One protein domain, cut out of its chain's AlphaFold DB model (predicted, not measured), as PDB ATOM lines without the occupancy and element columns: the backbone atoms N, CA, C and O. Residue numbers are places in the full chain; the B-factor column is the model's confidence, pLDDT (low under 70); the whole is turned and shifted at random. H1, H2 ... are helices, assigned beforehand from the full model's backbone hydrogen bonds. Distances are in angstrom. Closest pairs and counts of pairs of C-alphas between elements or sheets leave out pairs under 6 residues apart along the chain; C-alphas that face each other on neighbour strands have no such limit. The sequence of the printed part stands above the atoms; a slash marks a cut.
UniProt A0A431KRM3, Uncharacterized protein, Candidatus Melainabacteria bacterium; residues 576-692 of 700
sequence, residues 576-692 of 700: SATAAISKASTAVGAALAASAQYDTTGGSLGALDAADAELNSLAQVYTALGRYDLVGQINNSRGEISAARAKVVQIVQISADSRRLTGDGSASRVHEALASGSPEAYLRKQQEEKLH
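Overview. This is residues 576 to 692 of the 700 residues of an uncharacterized protein of Candidatus Melainabacteria bacterium (UniProt A0A431KRM3). A long helix, H3, runs through most of a rod-shaped domain; along its first part H1 and H2 pack side by side with it in an up-and-down bundle of three. Near the other end of H3 the short H4 crosses it, and H5 runs on its last residues and beyond, to the end of the rod. The printed part has 117 residues with five named helices, H1 to H5 in chain order, and no named strand: the class is all helix. The whole is loose, with a radius of gyration of the C-alphas of 18.2 A and spans of 66 by 19 by 18 A.

Along the chain. H3, residues 628 to 662, is 50.3 A long, from C-alpha 628 at (53.532, 55.183, 238.658) to C-alpha 662 at (5.644, 43.994, 228.091). H1, residues 576 to 596, measures 30.1 A and begins at (45.471, 67.653, 238.419). H2, residues 605 to 624, measures 29.1 A. H4 is residues 667 to 675, and H5, residues 679 to 690, ends at (-0.349, 38.578, 229.696).

Arrangement. H3 is the hub, touching the four other helices. H2 and H3 form a helical hairpin at a shallow tilt of 22 degrees, with closest C-alphas Ala 619 and Val 631, 5.2 A apart. H1 touches H3, the same way at 24 degrees, a shallow tilt; the C-alphas of Val 588 and Ile 641 come closest, 5.8 A. H1 and H2 are a hairpin too, closest at the C-alphas of Ala 584 and Ala 611, 5.2 A. H4 touches residues 651 to 658 of H3 alone, only just about perpendicular at 73 degrees, with the C-alphas of Ser 655 and Val 670 closest at 5.8 A. H5 touches residues 654 to 662 of H3 alone, the same way at a shallow tilt of 12 degrees; the closest C-alphas, Thr 662 and Gln 687, are 5.8 A apart. H4 and H5 touch only at the corner, where the C-alphas of Ala 673 and Pro 679 are closest at 4.3 A. H1 and H2 are apart from H4 and H5. In H1, H2, H3, H4 and H5 every O i to N i+4 pair is within hydrogen-bond range.

Size, cuts and confidence. The C-alphas farthest apart, Leu 625 and His 692, are 66.3 A apart. The printed part has no cut, and no link is long. Mean pLDDT of the printed part is 78.2; 12 residues are under 70, among them 689 to 692.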
ATOM      1  N   SER A 576      46.233  67.941 239.637       65.12
ATOM      2  CA  SER A 576      45.471  67.653 238.419       65.12
ATOM      3  C   SER A 576      45.004  66.195 238.371       65.12
ATOM      4  O   SER A 576      43.846  65.935 238.043       65.12
ATOM      5  N   ALA A 577      45.843  65.243 238.804       62.22
ATOM      6  CA  ALA A 577      45.409  63.867 239.065       62.22
ATOM      7  C   ALA A 577      44.332  63.817 240.159       62.22
ATOM      8  O   ALA A 577      43.286  63.202 239.974       62.22
ATOM      9  N   THR A 578      44.564  64.502 241.282       73.50
ATOM     10  CA  THR A 578      43.671  64.510 242.453       73.50
ATOM     11  C   THR A 578      42.291  65.091 242.119       73.50
ATOM     12  O   THR A 578      41.265  64.530 242.505       73.50
ATOM     13  N   ALA A 579      42.243  66.181 241.351       71.62
ATOM     14  CA  ALA A 579      41.018  66.823 240.892       71.62
ATOM     15  C   ALA A 579      40.242  65.933 239.910       71.62
ATOM     16  O   ALA A 579      39.031  65.763 240.068       71.62
ATOM     17  N   ALA A 580      40.926  65.302 238.948       67.75
ATOM     18  CA  ALA A 580      40.297  64.366 238.019       67.75
ATOM     19  C   ALA A 580      39.772  63.101 238.725       67.75
ATOM     20  O   ALA A 580      38.667  62.652 238.429       67.75
ATOM     21  N   ILE A 581      40.504  62.568 239.711       70.44
ATOM     22  CA  ILE A 581      40.060  61.453 240.565       70.44
ATOM     23  C   ILE A 581      38.825  61.855 241.391       70.44
ATOM     24  O   ILE A 581      37.854  61.101 241.451       70.44
ATOM     25  N   SER A 582      38.800  63.059 241.970       74.31
ATOM     26  CA  SER A 582      37.635  63.579 242.707       74.31
ATOM     27  C   SER A 582      36.396  63.740 241.808       74.31
ATOM     28  O   SER A 582      35.286  63.325 242.161       74.31
ATOM     29  N   LYS A 583      36.587  64.259 240.589       72.56
ATOM     30  CA  LYS A 583      35.541  64.379 239.562       72.56
ATOM     31  C   LYS A 583      35.016  63.009 239.116       72.56
ATOM     32  O   LYS A 583      33.804  62.819 239.031       72.56
ATOM     33  N   ALA A 584      35.907  62.040 238.904       66.62
ATOM     34  CA  ALA A 584      35.556  60.654 238.608       66.62
ATOM     35  C   ALA A 584      34.754  60.002 239.743       66.62
ATOM     36  O   ALA A 584      33.708  59.409 239.485       66.62
ATOM     37  N   SER A 585      35.180  60.175 240.998       74.38
ATOM     38  CA  SER A 585      34.455  59.678 242.173       74.38
ATOM     39  C   SER A 585      33.051  60.291 242.280       74.38
ATOM     40  O   SER A 585      32.076  59.582 242.524       74.38
ATOM     41  N   THR A 586      32.912  61.588 241.978       77.25
ATOM     42  CA  THR A 586      31.612  62.279 241.906       77.25
ATOM     43  C   THR A 586      30.712  61.685 240.812       77.25
ATOM     44  O   THR A 586      29.540  61.405 241.065       77.25
ATOM     45  N   ALA A 587      31.252  61.429 239.614       66.94
ATOM     46  CA  ALA A 587      30.509  60.809 238.513       66.94
ATOM     47  C   ALA A 587      30.080  59.364 238.836       66.94
ATOM     48  O   ALA A 587      28.935  58.987 238.576       66.94
ATOM     49  N   VAL A 588      30.957  58.577 239.469       73.81
ATOM     50  CA  VAL A 588      30.646  57.232 239.983       73.81
ATOM     51  C   VAL A 588      29.550  57.297 241.049       73.81
ATOM     52  O   VAL A 588      28.586  56.538 240.970       73.81
ATOM     53  N   GLY A 589      29.634  58.230 242.000       72.56
ATOM     54  CA  GLY A 589      28.613  58.441 243.029       72.56
ATOM     55  C   GLY A 589      27.238  58.763 242.436       72.56
ATOM     56  O   GLY A 589      26.247  58.127 242.796       72.56
ATOM     57  N   ALA A 590      27.182  59.679 241.465       72.56
ATOM     58  CA  ALA A 590      25.955  60.013 240.742       72.56
ATOM     59  C   ALA A 590      25.392  58.812 239.957       72.56
ATOM     60  O   ALA A 590      24.193  58.536 240.016       72.56
ATOM     61  N   ALA A 591      26.249  58.046 239.275       71.50
ATOM     62  CA  ALA A 591      25.847  56.844 238.547       71.50
ATOM     63  C   ALA A 591      25.325  55.726 239.466       71.50
ATOM     64  O   ALA A 591      24.362  55.042 239.118       71.50
ATOM     65  N   LEU A 592      25.919  55.552 240.651       78.25
ATOM     66  CA  LEU A 592      25.455  54.598 241.661       78.25
ATOM     67  C   LEU A 592      24.125  55.034 242.289       78.25
ATOM     68  O   LEU A 592      23.253  54.187 242.479       78.25
ATOM     69  N   ALA A 593      23.930  56.330 242.549       75.19
ATOM     70  CA  ALA A 593      22.655  56.871 243.027       75.19
ATOM     71  C   ALA A 593      21.529  56.691 241.991       75.19
ATOM     72  O   ALA A 593      20.460  56.186 242.331       75.19
ATOM     73  N   ALA A 594      21.794  57.010 240.720       72.25
ATOM     74  CA  ALA A 594      20.876  56.756 239.608       72.25
ATOM     75  C   ALA A 594      20.559  55.253 239.463       72.25
ATOM     76  O   ALA A 594      19.399  54.865 239.325       72.25
ATOM     77  N   SER A 595      21.573  54.387 239.596       78.19
ATOM     78  CA  SER A 595      21.393  52.929 239.565       78.19
ATOM     79  C   SER A 595      20.522  52.417 240.717       78.19
ATOM     80  O   SER A 595      19.684  51.545 240.507       78.19
ATOM     81  N   ALA A 596      20.678  52.967 241.925       80.88
ATOM     82  CA  ALA A 596      19.866  52.613 243.094       80.88
ATOM     83  C   ALA A 596      18.398  53.066 242.969       80.88
ATOM     84  O   ALA A 596      17.519  52.481 243.597       80.88
ATOM     85  N   GLN A 597      18.127  54.081 242.143       81.62
ATOM     86  CA  GLN A 597      16.777  54.525 241.779       81.62
ATOM     87  C   GLN A 597      16.230  53.823 240.522       81.62
ATOM     88  O   GLN A 597      15.108  54.111 240.107       81.62
ATOM     89  N   TYR A 598      16.992  52.892 239.932       81.62
ATOM     90  CA  TYR A 598      16.674  52.213 238.671       81.62
ATOM     91  C   TYR A 598      16.384  53.197 237.527       81.62
ATOM     92  O   TYR A 598      15.479  52.976 236.722       81.62
ATOM     93  N   ASP A 599      17.151  54.291 237.461       79.25
ATOM     94  CA  ASP A 599      17.040  55.300 236.409       79.25
ATOM     95  C   ASP A 599      17.343  54.690 235.033       79.25
ATOM     96  O   ASP A 599      18.456  54.254 234.734       79.25
ATOM     97  N   THR A 600      16.323  54.681 234.179       81.25
ATOM     98  CA  THR A 600      16.355  54.083 232.844       81.25
ATOM     99  C   THR A 600      16.763  55.066 231.747       81.25
ATOM    100  O   THR A 600      16.848  54.677 230.583       81.25
ATOM    101  N   THR A 601      17.030  56.333 232.087       81.56
ATOM    102  CA  THR A 601      17.420  57.367 231.114       81.56
ATOM    103  C   THR A 601      18.875  57.255 230.664       81.56
ATOM    104  O   THR A 601      19.216  57.727 229.581       81.56
ATOM    105  N   GLY A 602      19.742  56.654 231.488       78.69
ATOM    106  CA  GLY A 602      21.182  56.581 231.237       78.69
ATOM    107  C   GLY A 602      21.913  57.926 231.348       78.69
ATOM    108  O   GLY A 602      23.052  58.022 230.892       78.69
ATOM    109  N   GLY A 603      21.303  58.958 231.951       76.56
ATOM    110  CA  GLY A 603      21.849  60.324 231.988       76.56
ATOM    111  C   GLY A 603      23.248  60.455 232.609       76.56
ATOM    112  O   GLY A 603      23.997  61.366 232.262       76.56
ATOM    113  N   SER A 604      23.647  59.513 233.467       78.81
ATOM    114  CA  SER A 604      24.978  59.458 234.084       78.81
ATOM    115  C   SER A 604      26.093  58.931 233.165       78.81
ATOM    116  O   SER A 604      27.266  59.168 233.454       78.81
ATOM    117  N   LEU A 605      25.774  58.269 232.041       80.56
ATOM    118  CA  LEU A 605      26.781  57.676 231.143       80.56
ATOM    119  C   LEU A 605      27.721  58.725 230.535       80.56
ATOM    120  O   LEU A 605      28.924  58.495 230.477       80.56
ATOM    121  N   GLY A 606      27.204  59.896 230.148       78.56
ATOM    122  CA  GLY A 606      28.031  60.969 229.581       78.56
ATOM    123  C   GLY A 606      29.054  61.535 230.574       78.56
ATOM    124  O   GLY A 606      30.179  61.845 230.189       78.56
ATOM    125  N   ALA A 607      28.698  61.613 231.861       74.12
ATOM    126  CA  ALA A 607      29.611  62.053 232.916       74.12
ATOM    127  C   ALA A 607      30.700  61.006 233.212       74.12
ATOM    128  O   ALA A 607      31.856  61.370 233.425       74.12
ATOM    129  N   LEU A 608      30.346  59.716 233.182       77.19
ATOM    130  CA  LEU A 608      31.296  58.607 233.316       77.19
ATOM    131  C   LEU A 608      32.285  58.554 232.140       77.19
ATOM    132  O   LEU A 608      33.488  58.458 232.366       77.19
ATOM    133  N   ASP A 609      31.797  58.669 230.902       83.88
ATOM    134  CA  ASP A 609      32.634  58.622 229.695       83.88
ATOM    135  C   ASP A 609      33.585  59.833 229.616       83.88
ATOM    136  O   ASP A 609      34.759  59.681 229.271       83.88
ATOM    137  N   ALA A 610      33.124  61.026 230.013       76.38
ATOM    138  CA  ALA A 610      33.975  62.212 230.120       76.38
ATOM    139  C   ALA A 610      35.067  62.063 231.196       76.38
ATOM    140  O   ALA A 610      36.211  62.460 230.969       76.38
ATOM    141  N   ALA A 611      34.735  61.467 232.348       74.19
ATOM    142  CA  ALA A 611      35.699  61.209 233.414       74.19
ATOM    143  C   ALA A 611      36.747  60.151 233.017       74.19
ATOM    144  O   ALA A 611      37.928  60.342 233.310       74.19
ATOM    145  N   ASP A 612      36.365  59.076 232.311       83.31
ATOM    146  CA  ASP A 612      37.332  58.071 231.838       83.31
ATOM    147  C   ASP A 612      38.301  58.654 230.802       83.31
ATOM    148  O   ASP A 612      39.501  58.389 230.867       83.31
ATOM    149  N   ALA A 613      37.809  59.493 229.884       80.62
ATOM    150  CA  ALA A 613      38.642  60.150 228.878       80.62
ATOM    151  C   ALA A 613      39.687  61.094 229.506       80.62
ATOM    152  O   ALA A 613      40.859  61.078 229.115       80.62
ATOM    153  N   GLU A 614      39.284  61.884 230.506       79.81
ATOM    154  CA  GLU A 614      40.169  62.789 231.248       79.81
ATOM    155  C   GLU A 614      41.221  62.017 232.061       79.81
ATOM    156  O   GLU A 614      42.419  62.294 231.949       79.81
ATOM    157  N   LEU A 615      40.801  60.977 232.791       80.38
ATOM    158  CA  LEU A 615      41.706  60.081 233.513       80.38
ATOM    159  C   LEU A 615      42.676  59.346 232.575       80.38
ATOM    160  O   LEU A 615      43.861  59.243 232.883       80.38
ATOM    161  N   ASN A 616      42.221  58.863 231.418       85.06
ATOM    162  CA  ASN A 616      43.073  58.183 230.439       85.06
ATOM    163  C   ASN A 616      44.159  59.112 229.867       85.06
ATOM    164  O   ASN A 616      45.299  58.683 229.694       85.06
ATOM    165  N   SER A 617      43.823  60.382 229.615       79.06
ATOM    166  CA  SER A 617      44.786  61.406 229.192       79.06
ATOM    167  C   SER A 617      45.864  61.638 230.262       79.06
ATOM    168  O   SER A 617      47.062  61.566 229.980       79.06
ATOM    169  N   LEU A 618      45.453  61.808 231.523       77.75
ATOM    170  CA  LEU A 618      46.380  61.987 232.645       77.75
ATOM    171  C   LEU A 618      47.240  60.741 232.906       77.75
ATOM    172  O   LEU A 618      48.428  60.881 233.192       77.75
ATOM    173  N   ALA A 619      46.700  59.529 232.751       80.25
ATOM    174  CA  ALA A 619      47.467  58.289 232.893       80.25
ATOM    175  C   ALA A 619      48.654  58.228 231.919       80.25
ATOM    176  O   ALA A 619      49.748  57.821 232.312       80.25
ATOM    177  N   GLN A 620      48.467  58.662 230.667       78.69
ATOM    178  CA  GLN A 620      49.540  58.710 229.668       78.69
ATOM    179  C   GLN A 620      50.629  59.719 230.065       78.69
ATOM    180  O   GLN A 620      51.813  59.379 230.039       78.69
ATOM    181  N   VAL A 621      50.232  60.914 230.515       74.56
ATOM    182  CA  VAL A 621      51.154  61.959 230.996       74.56
ATOM    183  C   VAL A 621      51.959  61.479 232.211       74.56
ATOM    184  O   VAL A 621      53.187  61.516 232.187       74.56
ATOM    185  N   TYR A 622      51.308  60.948 233.250       74.19
ATOM    186  CA  TYR A 622      52.005  60.477 234.454       74.19
ATOM    187  C   TYR A 622      52.841  59.209 234.230       74.19
ATOM    188  O   TYR A 622      53.841  59.019 234.923       74.19
ATOM    189  N   THR A 623      52.511  58.389 233.225       77.75
ATOM    190  CA  THR A 623      53.368  57.270 232.795       77.75
ATOM    191  C   THR A 623      54.673  57.778 232.179       77.75
ATOM    192  O   THR A 623      55.737  57.269 232.531       77.75
ATOM    193  N   ALA A 624      54.619  58.801 231.317       67.25
ATOM    194  CA  ALA A 624      55.815  59.415 230.731       67.25
ATOM    195  C   ALA A 624      56.715  60.091 231.788       67.25
ATOM    196  O   ALA A 624      57.935  60.094 231.652       67.25
ATOM    197  N   LEU A 625      56.118  60.597 232.872       62.97
ATOM    198  CA  LEU A 625      56.808  61.206 234.017       62.97
ATOM    199  C   LEU A 625      57.368  60.196 235.038       62.97
ATOM    200  O   LEU A 625      57.941  60.608 236.045       62.97
ATOM    201  N   GLY A 626      57.145  58.888 234.858       72.94
ATOM    202  CA  GLY A 626      57.529  57.864 235.841       72.94
ATOM    203  C   GLY A 626      56.750  57.920 237.170       72.94
ATOM    204  O   GLY A 626      57.150  57.289 238.148       72.94
ATOM    205  N   ARG A 627      55.627  58.650 237.229       74.50
ATOM    206  CA  ARG A 627      54.761  58.803 238.416       74.50
ATOM    207  C   ARG A 627      53.768  57.643 238.525       74.50
ATOM    208  O   ARG A 627      52.549  57.813 238.458       74.50
ATOM    209  N   TYR A 628      54.308  56.430 238.645       80.88
ATOM    210  CA  TYR A 628      53.532  55.183 238.658       80.88
ATOM    211  C   TYR A 628      52.559  55.074 239.847       80.88
ATOM    212  O   TYR A 628      51.559  54.365 239.754       80.88
ATOM    213  N   ASP A 629      52.812  55.812 240.930       77.56
ATOM    214  CA  ASP A 629      51.912  55.991 242.072       77.56
ATOM    215  C   ASP A 629      50.578  56.635 241.657       77.56
ATOM    216  O   ASP A 629      49.505  56.113 241.972       77.56
ATOM    217  N   LEU A 630      50.641  57.728 240.890       75.69
ATOM    218  CA  LEU A 630      49.466  58.421 240.363       75.69
ATOM    219  C   LEU A 630      48.783  57.604 239.263       75.69
ATOM    220  O   LEU A 630      47.558  57.513 239.242       75.69
ATOM    221  N   VAL A 631      49.553  56.941 238.391       78.94
ATOM    222  CA  VAL A 631      49.002  56.034 237.365       78.94
ATOM    223  C   VAL A 631      48.216  54.883 238.009       78.94
ATOM    224  O   VAL A 631      47.142  54.530 237.524       78.94
ATOM    225  N   GLY A 632      48.697  54.331 239.128       80.19
ATOM    226  CA  GLY A 632      47.979  53.318 239.904       80.19
ATOM    227  C   GLY A 632      46.640  53.822 240.452       80.19
ATOM    228  O   GLY A 632      45.618  53.160 240.276       80.19
ATOM    229  N   GLN A 633      46.620  55.017 241.051       81.69
ATOM    230  CA  GLN A 633      45.385  55.640 241.551       81.69
ATOM    231  C   GLN A 633      44.384  55.918 240.421       81.69
ATOM    232  O   GLN A 633      43.214  55.555 240.531       81.69
ATOM    233  N   ILE A 634      44.857  56.483 239.306       82.94
ATOM    234  CA  ILE A 634      44.042  56.747 238.118       82.94
ATOM    235  C   ILE A 634      43.418  55.447 237.588       82.94
ATOM    236  O   ILE A 634      42.210  55.396 237.357       82.94
ATOM    237  N   ASN A 635      44.202  54.375 237.441       87.94
ATOM    238  CA  ASN A 635      43.698  53.089 236.956       87.94
ATOM    239  C   ASN A 635      42.655  52.462 237.898       87.94
ATOM    240  O   ASN A 635      41.689  51.872 237.411       87.94
ATOM    241  N   ASN A 636      42.791  52.637 239.216       87.06
ATOM    242  CA  ASN A 636      41.771  52.208 240.176       87.06
ATOM    243  C   ASN A 636      40.445  52.958 239.954       87.06
ATOM    244  O   ASN A 636      39.407  52.317 239.787       87.06
ATOM    245  N   SER A 637      40.474  54.293 239.848       84.25
ATOM    246  CA  SER A 637      39.269  55.098 239.576       84.25
ATOM    247  C   SER A 637      38.631  54.782 238.217       84.25
ATOM    248  O   SER A 637      37.407  54.760 238.101       84.25
ATOM    249  N   ARG A 638      39.423  54.454 237.189       90.94
ATOM    250  CA  ARG A 638      38.893  53.954 235.904       90.94
ATOM    251  C   ARG A 638      38.200  52.593 236.042       90.94
ATOM    252  O   ARG A 638      37.182  52.351 235.395       90.94
ATOM    253  N   GLY A 639      38.700  51.723 236.920       86.81
ATOM    254  CA  GLY A 639      38.025  50.479 237.299       86.81
ATOM    255  C   GLY A 639      36.650  50.723 237.931       86.81
ATOM    256  O   GLY A 639      35.673  50.071 237.554       86.81
ATOM    257  N   GLU A 640      36.547  51.709 238.826       88.25
ATOM    258  CA  GLU A 640      35.279  52.131 239.442       88.25
ATOM    259  C   GLU A 640      34.297  52.712 238.412       88.25
ATOM    260  O   GLU A 640      33.126  52.321 238.400       88.25
ATOM    261  N   ILE A 641      34.772  53.572 237.497       86.25
ATOM    262  CA  ILE A 641      33.971  54.085 236.372       86.25
ATOM    263  C   ILE A 641      33.433  52.929 235.526       86.25
ATOM    264  O   ILE A 641      32.234  52.879 235.260       86.25
ATOM    265  N   SER A 642      34.285  51.978 235.136       90.31
ATOM    266  CA  SER A 642      33.890  50.822 234.323       90.31
ATOM    267  C   SER A 642      32.805  49.979 235.010       90.31
ATOM    268  O   SER A 642      31.792  49.633 234.394       90.31
ATOM    269  N   ALA A 643      32.946  49.727 236.315       86.81
ATOM    270  CA  ALA A 643      31.953  49.003 237.108       86.81
ATOM    271  C   ALA A 643      30.620  49.768 237.254       86.81
ATOM    272  O   ALA A 643      29.550  49.159 237.174       86.81
ATOM    273  N   ALA A 644      30.659  51.092 237.441       82.62
ATOM    274  CA  ALA A 644      29.462  51.931 237.487       82.62
ATOM    275  C   ALA A 644      28.756  51.986 236.121       82.62
ATOM    276  O   ALA A 644      27.542  51.787 236.035       82.62
ATOM    277  N   ARG A 645      29.526  52.161 235.040       87.81
ATOM    278  CA  ARG A 645      29.053  52.169 233.651       87.81
ATOM    279  C   ARG A 645      28.342  50.869 233.295       87.81
ATOM    280  O   ARG A 645      27.244  50.912 232.748       87.81
ATOM    281  N   ALA A 646      28.919  49.722 233.657       87.75
ATOM    282  CA  ALA A 646      28.312  48.412 233.427       87.75
ATOM    283  C   ALA A 646      26.929  48.276 234.093       87.75
ATOM    284  O   ALA A 646      25.999  47.777 233.460       87.75
ATOM    285  N   LYS A 647      26.760  48.777 235.328       86.62
ATOM    286  CA  LYS A 647      25.461  48.779 236.030       86.62
ATOM    287  C   LYS A 647      24.424  49.667 235.344       86.62
ATOM    288  O   LYS A 647      23.298  49.224 235.131       86.62
ATOM    289  N   VAL A 648      24.796  50.890 234.960       86.00
ATOM    290  CA  VAL A 648      23.875  51.812 234.272       86.00
ATOM    291  C   VAL A 648      23.459  51.243 232.910       86.00
ATOM    292  O   VAL A 648      22.271  51.211 232.600       86.00
ATOM    293  N   VAL A 649      24.404  50.703 232.129       89.25
ATOM    294  CA  VAL A 649      24.105  50.021 230.856       89.25
ATOM    295  C   VAL A 649      23.167  48.827 231.067       89.25
ATOM    296  O   VAL A 649      22.219  48.667 230.303       89.25
ATOM    297  N   GLN A 650      23.367  48.022 232.117       87.44
ATOM    298  CA  GLN A 650      22.480  46.901 232.445       87.44
ATOM    299  C   GLN A 650      21.041  47.363 232.741       87.44
ATOM    300  O   GLN A 650      20.093  46.762 232.240       87.44
ATOM    301  N   ILE A 651      20.862  48.440 233.513       86.38
ATOM    302  CA  ILE A 651      19.544  49.010 233.850       86.38
ATOM    303  C   ILE A 651      18.837  49.551 232.599       86.38
ATOM    304  O   ILE A 651      17.665  49.242 232.370       86.38
ATOM    305  N   VAL A 652      19.554  50.298 231.752       86.88
ATOM    306  CA  VAL A 652      19.030  50.824 230.479       86.88
ATOM    307  C   VAL A 652      18.634  49.684 229.532       86.88
ATOM    308  O   VAL A 652      17.545  49.716 228.957       86.88
ATOM    309  N   GLN A 653      19.463  48.642 229.414       87.38
ATOM    310  CA  GLN A 653      19.167  47.477 228.576       87.38
ATOM    311  C   GLN A 653      17.919  46.726 229.065       87.38
ATOM    312  O   GLN A 653      17.015  46.459 228.274       87.38
ATOM    313  N   ILE A 654      17.811  46.453 230.370       85.81
ATOM    314  CA  ILE A 654      16.640  45.775 230.950       85.81
ATOM    315  C   ILE A 654      15.372  46.625 230.783       85.81
ATOM    316  O   ILE A 654      14.309  46.069 230.517       85.81
ATOM    317  N   SER A 655      15.457  47.958 230.860       86.31
ATOM    318  CA  SER A 655      14.327  48.845 230.542       86.31
ATOM    319  C   SER A 655      13.875  48.730 229.084       86.31
ATOM    320  O   SER A 655      12.674  48.636 228.814       86.31
ATOM    321  N   ALA A 656      14.823  48.704 228.143       85.06
ATOM    322  CA  ALA A 656      14.542  48.552 226.719       85.06
ATOM    323  C   ALA A 656      13.906  47.188 226.400       85.06
ATOM    324  O   ALA A 656      12.898  47.130 225.690       85.06
ATOM    325  N   ASP A 657      14.430  46.100 226.971       83.50
ATOM    326  CA  ASP A 657      13.859  44.761 226.817       83.50
ATOM    327  C   ASP A 657      12.495  44.621 227.503       83.50
ATOM    328  O   ASP A 657      11.570  44.066 226.913       83.50
ATOM    329  N   SER A 658      12.318  45.195 228.696       82.44
ATOM    330  CA  SER A 658      11.030  45.214 229.396       82.44
ATOM    331  C   SER A 658       9.963  45.950 228.584       82.44
ATOM    332  O   SER A 658       8.871  45.412 228.369       82.44
ATOM    333  N   ARG A 659      10.311  47.112 228.008       83.19
ATOM    334  CA  ARG A 659       9.425  47.881 227.125       83.19
ATOM    335  C   ARG A 659       9.076  47.103 225.857       83.19
ATOM    336  O   ARG A 659       7.918  47.117 225.447       83.19
ATOM    337  N   ARG A 660      10.044  46.398 225.263       80.88
ATOM    338  CA  ARG A 660       9.845  45.565 224.064       80.88
ATOM    339  C   ARG A 660       8.934  44.361 224.318       80.88
ATOM    340  O   ARG A 660       8.140  44.025 223.445       80.88
ATOM    341  N   LEU A 661       9.060  43.705 225.472       78.31
ATOM    342  CA  LEU A 661       8.340  42.463 225.789       78.31
ATOM    343  C   LEU A 661       6.972  42.706 226.444       78.31
ATOM    344  O   LEU A 661       6.051  41.920 226.241       78.31
ATOM    345  N   THR A 662       6.824  43.778 227.230       77.62
ATOM    346  CA  THR A 662       5.644  43.994 228.091       77.62
ATOM    347  C   THR A 662       4.864  45.281 227.805       77.62
ATOM    348  O   THR A 662       3.774  45.455 228.365       77.62
ATOM    349  N   GLY A 663       5.415  46.177 226.976       79.00
ATOM    350  CA  GLY A 663       4.925  47.539 226.732       79.00
ATOM    351  C   GLY A 663       5.378  48.579 227.769       79.00
ATOM    352  O   GLY A 663       5.292  49.776 227.501       79.00
ATOM    353  N   ASP A 664       5.898  48.153 228.922       76.75
ATOM    354  CA  ASP A 664       6.329  49.018 230.025       76.75
ATOM    355  C   ASP A 664       7.839  48.867 230.276       76.75
ATOM    356  O   ASP A 664       8.352  47.759 230.320       76.75
ATOM    357  N   GLY A 665       8.551  49.985 230.423       80.38
ATOM    358  CA  GLY A 665       9.982  50.027 230.759       80.38
ATOM    359  C   GLY A 665      10.271  50.835 232.025       80.38
ATOM    360  O   GLY A 665      11.350  51.419 232.139       80.38
ATOM    361  N   SER A 666       9.288  50.961 232.919       82.81
ATOM    362  CA  SER A 666       9.377  51.723 234.164       82.81
ATOM    363  C   SER A 666      10.410  51.158 235.146       82.81
ATOM    364  O   SER A 666      10.721  49.966 235.150       82.81
ATOM    365  N   ALA A 667      10.909  52.020 236.037       78.50
ATOM    366  CA  ALA A 667      11.851  51.657 237.098       78.50
ATOM    367  C   ALA A 667      11.359  50.474 237.966       78.50
ATOM    368  O   ALA A 667      12.158  49.611 238.325       78.50
ATOM    369  N   SER A 668      10.046  50.374 238.229       81.31
ATOM    370  CA  SER A 668       9.446  49.243 238.964       81.31
ATOM    371  C   SER A 668       9.655  47.912 238.239       81.31
ATOM    372  O   SER A 668      10.095  46.939 238.849       81.31
ATOM    373  N   ARG A 669       9.422  47.874 236.919       79.56
ATOM    374  CA  ARG A 669       9.634  46.667 236.106       79.56
ATOM    375  C   ARG A 669      11.099  46.271 236.015       79.56
ATOM    376  O   ARG A 669      11.410  45.082 236.036       79.56
ATOM    377  N   VAL A 670      12.003  47.248 235.959       82.69
ATOM    378  CA  VAL A 670      13.450  46.989 235.962       82.69
ATOM    379  C   VAL A 670      13.920  46.458 237.320       82.69
ATOM    380  O   VAL A 670      14.689  45.497 237.351       82.69
ATOM    381  N   HIS A 671      13.411  46.999 238.433       84.69
ATOM    382  CA  HIS A 671      13.646  46.465 239.779       84.69
ATOM    383  C   HIS A 671      13.154  45.012 239.905       84.69
ATOM    384  O   HIS A 671      13.922  44.144 240.317       84.69
ATOM    385  N   GLU A 672      11.908  44.720 239.510       82.06
ATOM    386  CA  GLU A 672      11.337  43.361 239.519       82.06
ATOM    387  C   GLU A 672      12.176  42.376 238.686       82.06
ATOM    388  O   GLU A 672      12.525  41.289 239.157       82.06
ATOM    389  N   ALA A 673      12.562  42.776 237.470       81.44
ATOM    390  CA  ALA A 673      13.377  41.959 236.581       81.44
ATOM    391  C   ALA A 673      14.776  41.685 237.162       81.44
ATOM    392  O   ALA A 673      15.246  40.549 237.100       81.44
ATOM    393  N   LEU A 674      15.426  42.675 237.784       83.00
ATOM    394  CA  LEU A 674      16.719  42.494 238.457       83.00
ATOM    395  C   LEU A 674      16.613  41.622 239.719       83.00
ATOM    396  O   LEU A 674      17.467  40.763 239.935       83.00
ATOM    397  N   ALA A 675      15.553  41.782 240.516       83.62
ATOM    398  CA  ALA A 675      15.315  40.984 241.720       83.62
ATOM    399  C   ALA A 675      15.043  39.496 241.421       83.62
ATOM    400  O   ALA A 675      15.290  38.638 242.266       83.62
ATOM    401  N   SER A 676      14.570  39.174 240.212       78.94
ATOM    402  CA  SER A 676      14.268  37.800 239.783       78.94
ATOM    403  C   SER A 676      15.494  36.901 239.542       78.94
ATOM    404  O   SER A 676      15.339  35.701 239.318       78.94
ATOM    405  N   GLY A 677      16.709  37.464 239.516       72.69
ATOM    406  CA  GLY A 677      17.952  36.748 239.199       72.69
ATOM    407  C   GLY A 677      18.151  36.401 237.714       72.69
ATOM    408  O   GLY A 677      19.284  36.186 237.291       72.69
ATOM    409  N   SER A 678      17.092  36.403 236.899       78.00
ATOM    410  CA  SER A 678      17.165  36.291 235.437       78.00
ATOM    411  C   SER A 678      16.153  37.246 234.785       78.00
ATOM    412  O   SER A 678      15.002  36.859 234.552       78.00
ATOM    413  N   PRO A 679      16.570  38.490 234.466       74.06
ATOM    414  CA  PRO A 679      15.694  39.505 233.880       74.06
ATOM    415  C   PRO A 679      14.947  39.016 232.632       74.06
ATOM    416  O   PRO A 679      13.749  39.245 232.502       74.06
ATOM    417  N   GLU A 680      15.621  38.279 231.745       69.50
ATOM    418  CA  GLU A 680      15.013  37.728 230.527       69.50
ATOM    419  C   GLU A 680      13.930  36.677 230.819       69.50
ATOM    420  O   GLU A 680      12.882  36.678 230.172       69.50
ATOM    421  N   ALA A 681      14.155  35.787 231.793       73.75
ATOM    422  CA  ALA A 681      13.182  34.760 232.161       73.75
ATOM    423  C   ALA A 681      11.952  35.372 232.847       73.75
ATOM    424  O   ALA A 681      10.823  34.973 232.559       73.75
ATOM    425  N   TYR A 682      12.154  36.379 233.702       79.12
ATOM    426  CA  TYR A 682      11.061  37.120 234.331       79.12
ATOM    427  C   TYR A 682      10.218  37.890 233.309       79.12
ATOM    428  O   TYR A 682       8.991  37.782 233.314       79.12
ATOM    429  N   LEU A 683      10.863  38.619 232.392       75.44
ATOM    430  CA  LEU A 683      10.159  39.394 231.370       75.44
ATOM    431  C   LEU A 683       9.419  38.499 230.364       75.44
ATOM    432  O   LEU A 683       8.300  38.840 229.982       75.44
ATOM    433  N   ARG A 684       9.967  37.326 229.998       73.56
ATOM    434  CA  ARG A 684       9.219  36.307 229.232       73.56
ATOM    435  C   ARG A 684       8.010  35.782 229.995       73.56
ATOM    436  O   ARG A 684       6.918  35.786 229.443       73.56
ATOM    437  N   LYS A 685       8.170  35.401 231.266       78.44
ATOM    438  CA  LYS A 685       7.061  34.902 232.095       78.44
ATOM    439  C   LYS A 685       5.929  35.927 232.212       78.44
ATOM    440  O   LYS A 685       4.769  35.567 232.076       78.44
ATOM    441  N   GLN A 686       6.255  37.210 232.378       74.88
ATOM    442  CA  GLN A 686       5.269  38.297 232.383       74.88
ATOM    443  C   GLN A 686       4.587  38.511 231.019       74.88
ATOM    444  O   GLN A 686       3.419  38.898 230.978       74.88
ATOM    445  N   GLN A 687       5.282  38.259 229.905       71.06
ATOM    446  CA  GLN A 687       4.684  38.288 228.567       71.06
ATOM    447  C   GLN A 687       3.736  37.095 228.349       71.06
ATOM    448  O   GLN A 687       2.633  37.280 227.842       71.06
ATOM    449  N   GLU A 688       4.132  35.893 228.772       72.75
ATOM    450  CA  GLU A 688       3.317  34.671 228.710       72.75
ATOM    451  C   GLU A 688       2.067  34.772 229.603       72.75
ATOM    452  O   GLU A 688       0.970  34.434 229.164       72.75
ATOM    453  N   GLU A 689       2.193  35.329 230.814       69.12
ATOM    454  CA  GLU A 689       1.064  35.581 231.724       69.12
ATOM    455  C   GLU A 689       0.063  36.607 231.158       69.12
ATOM    456  O   GLU A 689      -1.142  36.430 231.329       69.12
ATOM    457  N   LYS A 690       0.526  37.634 230.426       61.44
ATOM    458  CA  LYS A 690      -0.349  38.578 229.696       61.44
ATOM    459  C   LYS A 690      -1.007  37.982 228.442       61.44
ATOM    460  O   LYS A 690      -1.966  38.560 227.943       61.44
ATOM    461  N   LEU A 691      -0.494  36.870 227.916       54.31
ATOM    462  CA  LEU A 691      -1.009  36.185 226.723       54.31
ATOM    463  C   LEU A 691      -1.942  35.009 227.065       54.31
ATOM    464  O   LEU A 691      -2.238  34.185 226.197       54.31
ATOM    465  N   HIS A 692      -2.414  34.911 228.314       47.44
ATOM    466  CA  HIS A 692      -3.321  33.838 228.720       47.44
ATOM    467  C   HIS A 692      -4.624  33.862 227.882       47.44
ATOM    468  O   HIS A 692      -5.251  34.919 227.785       47.44
TER     469      HIS A 692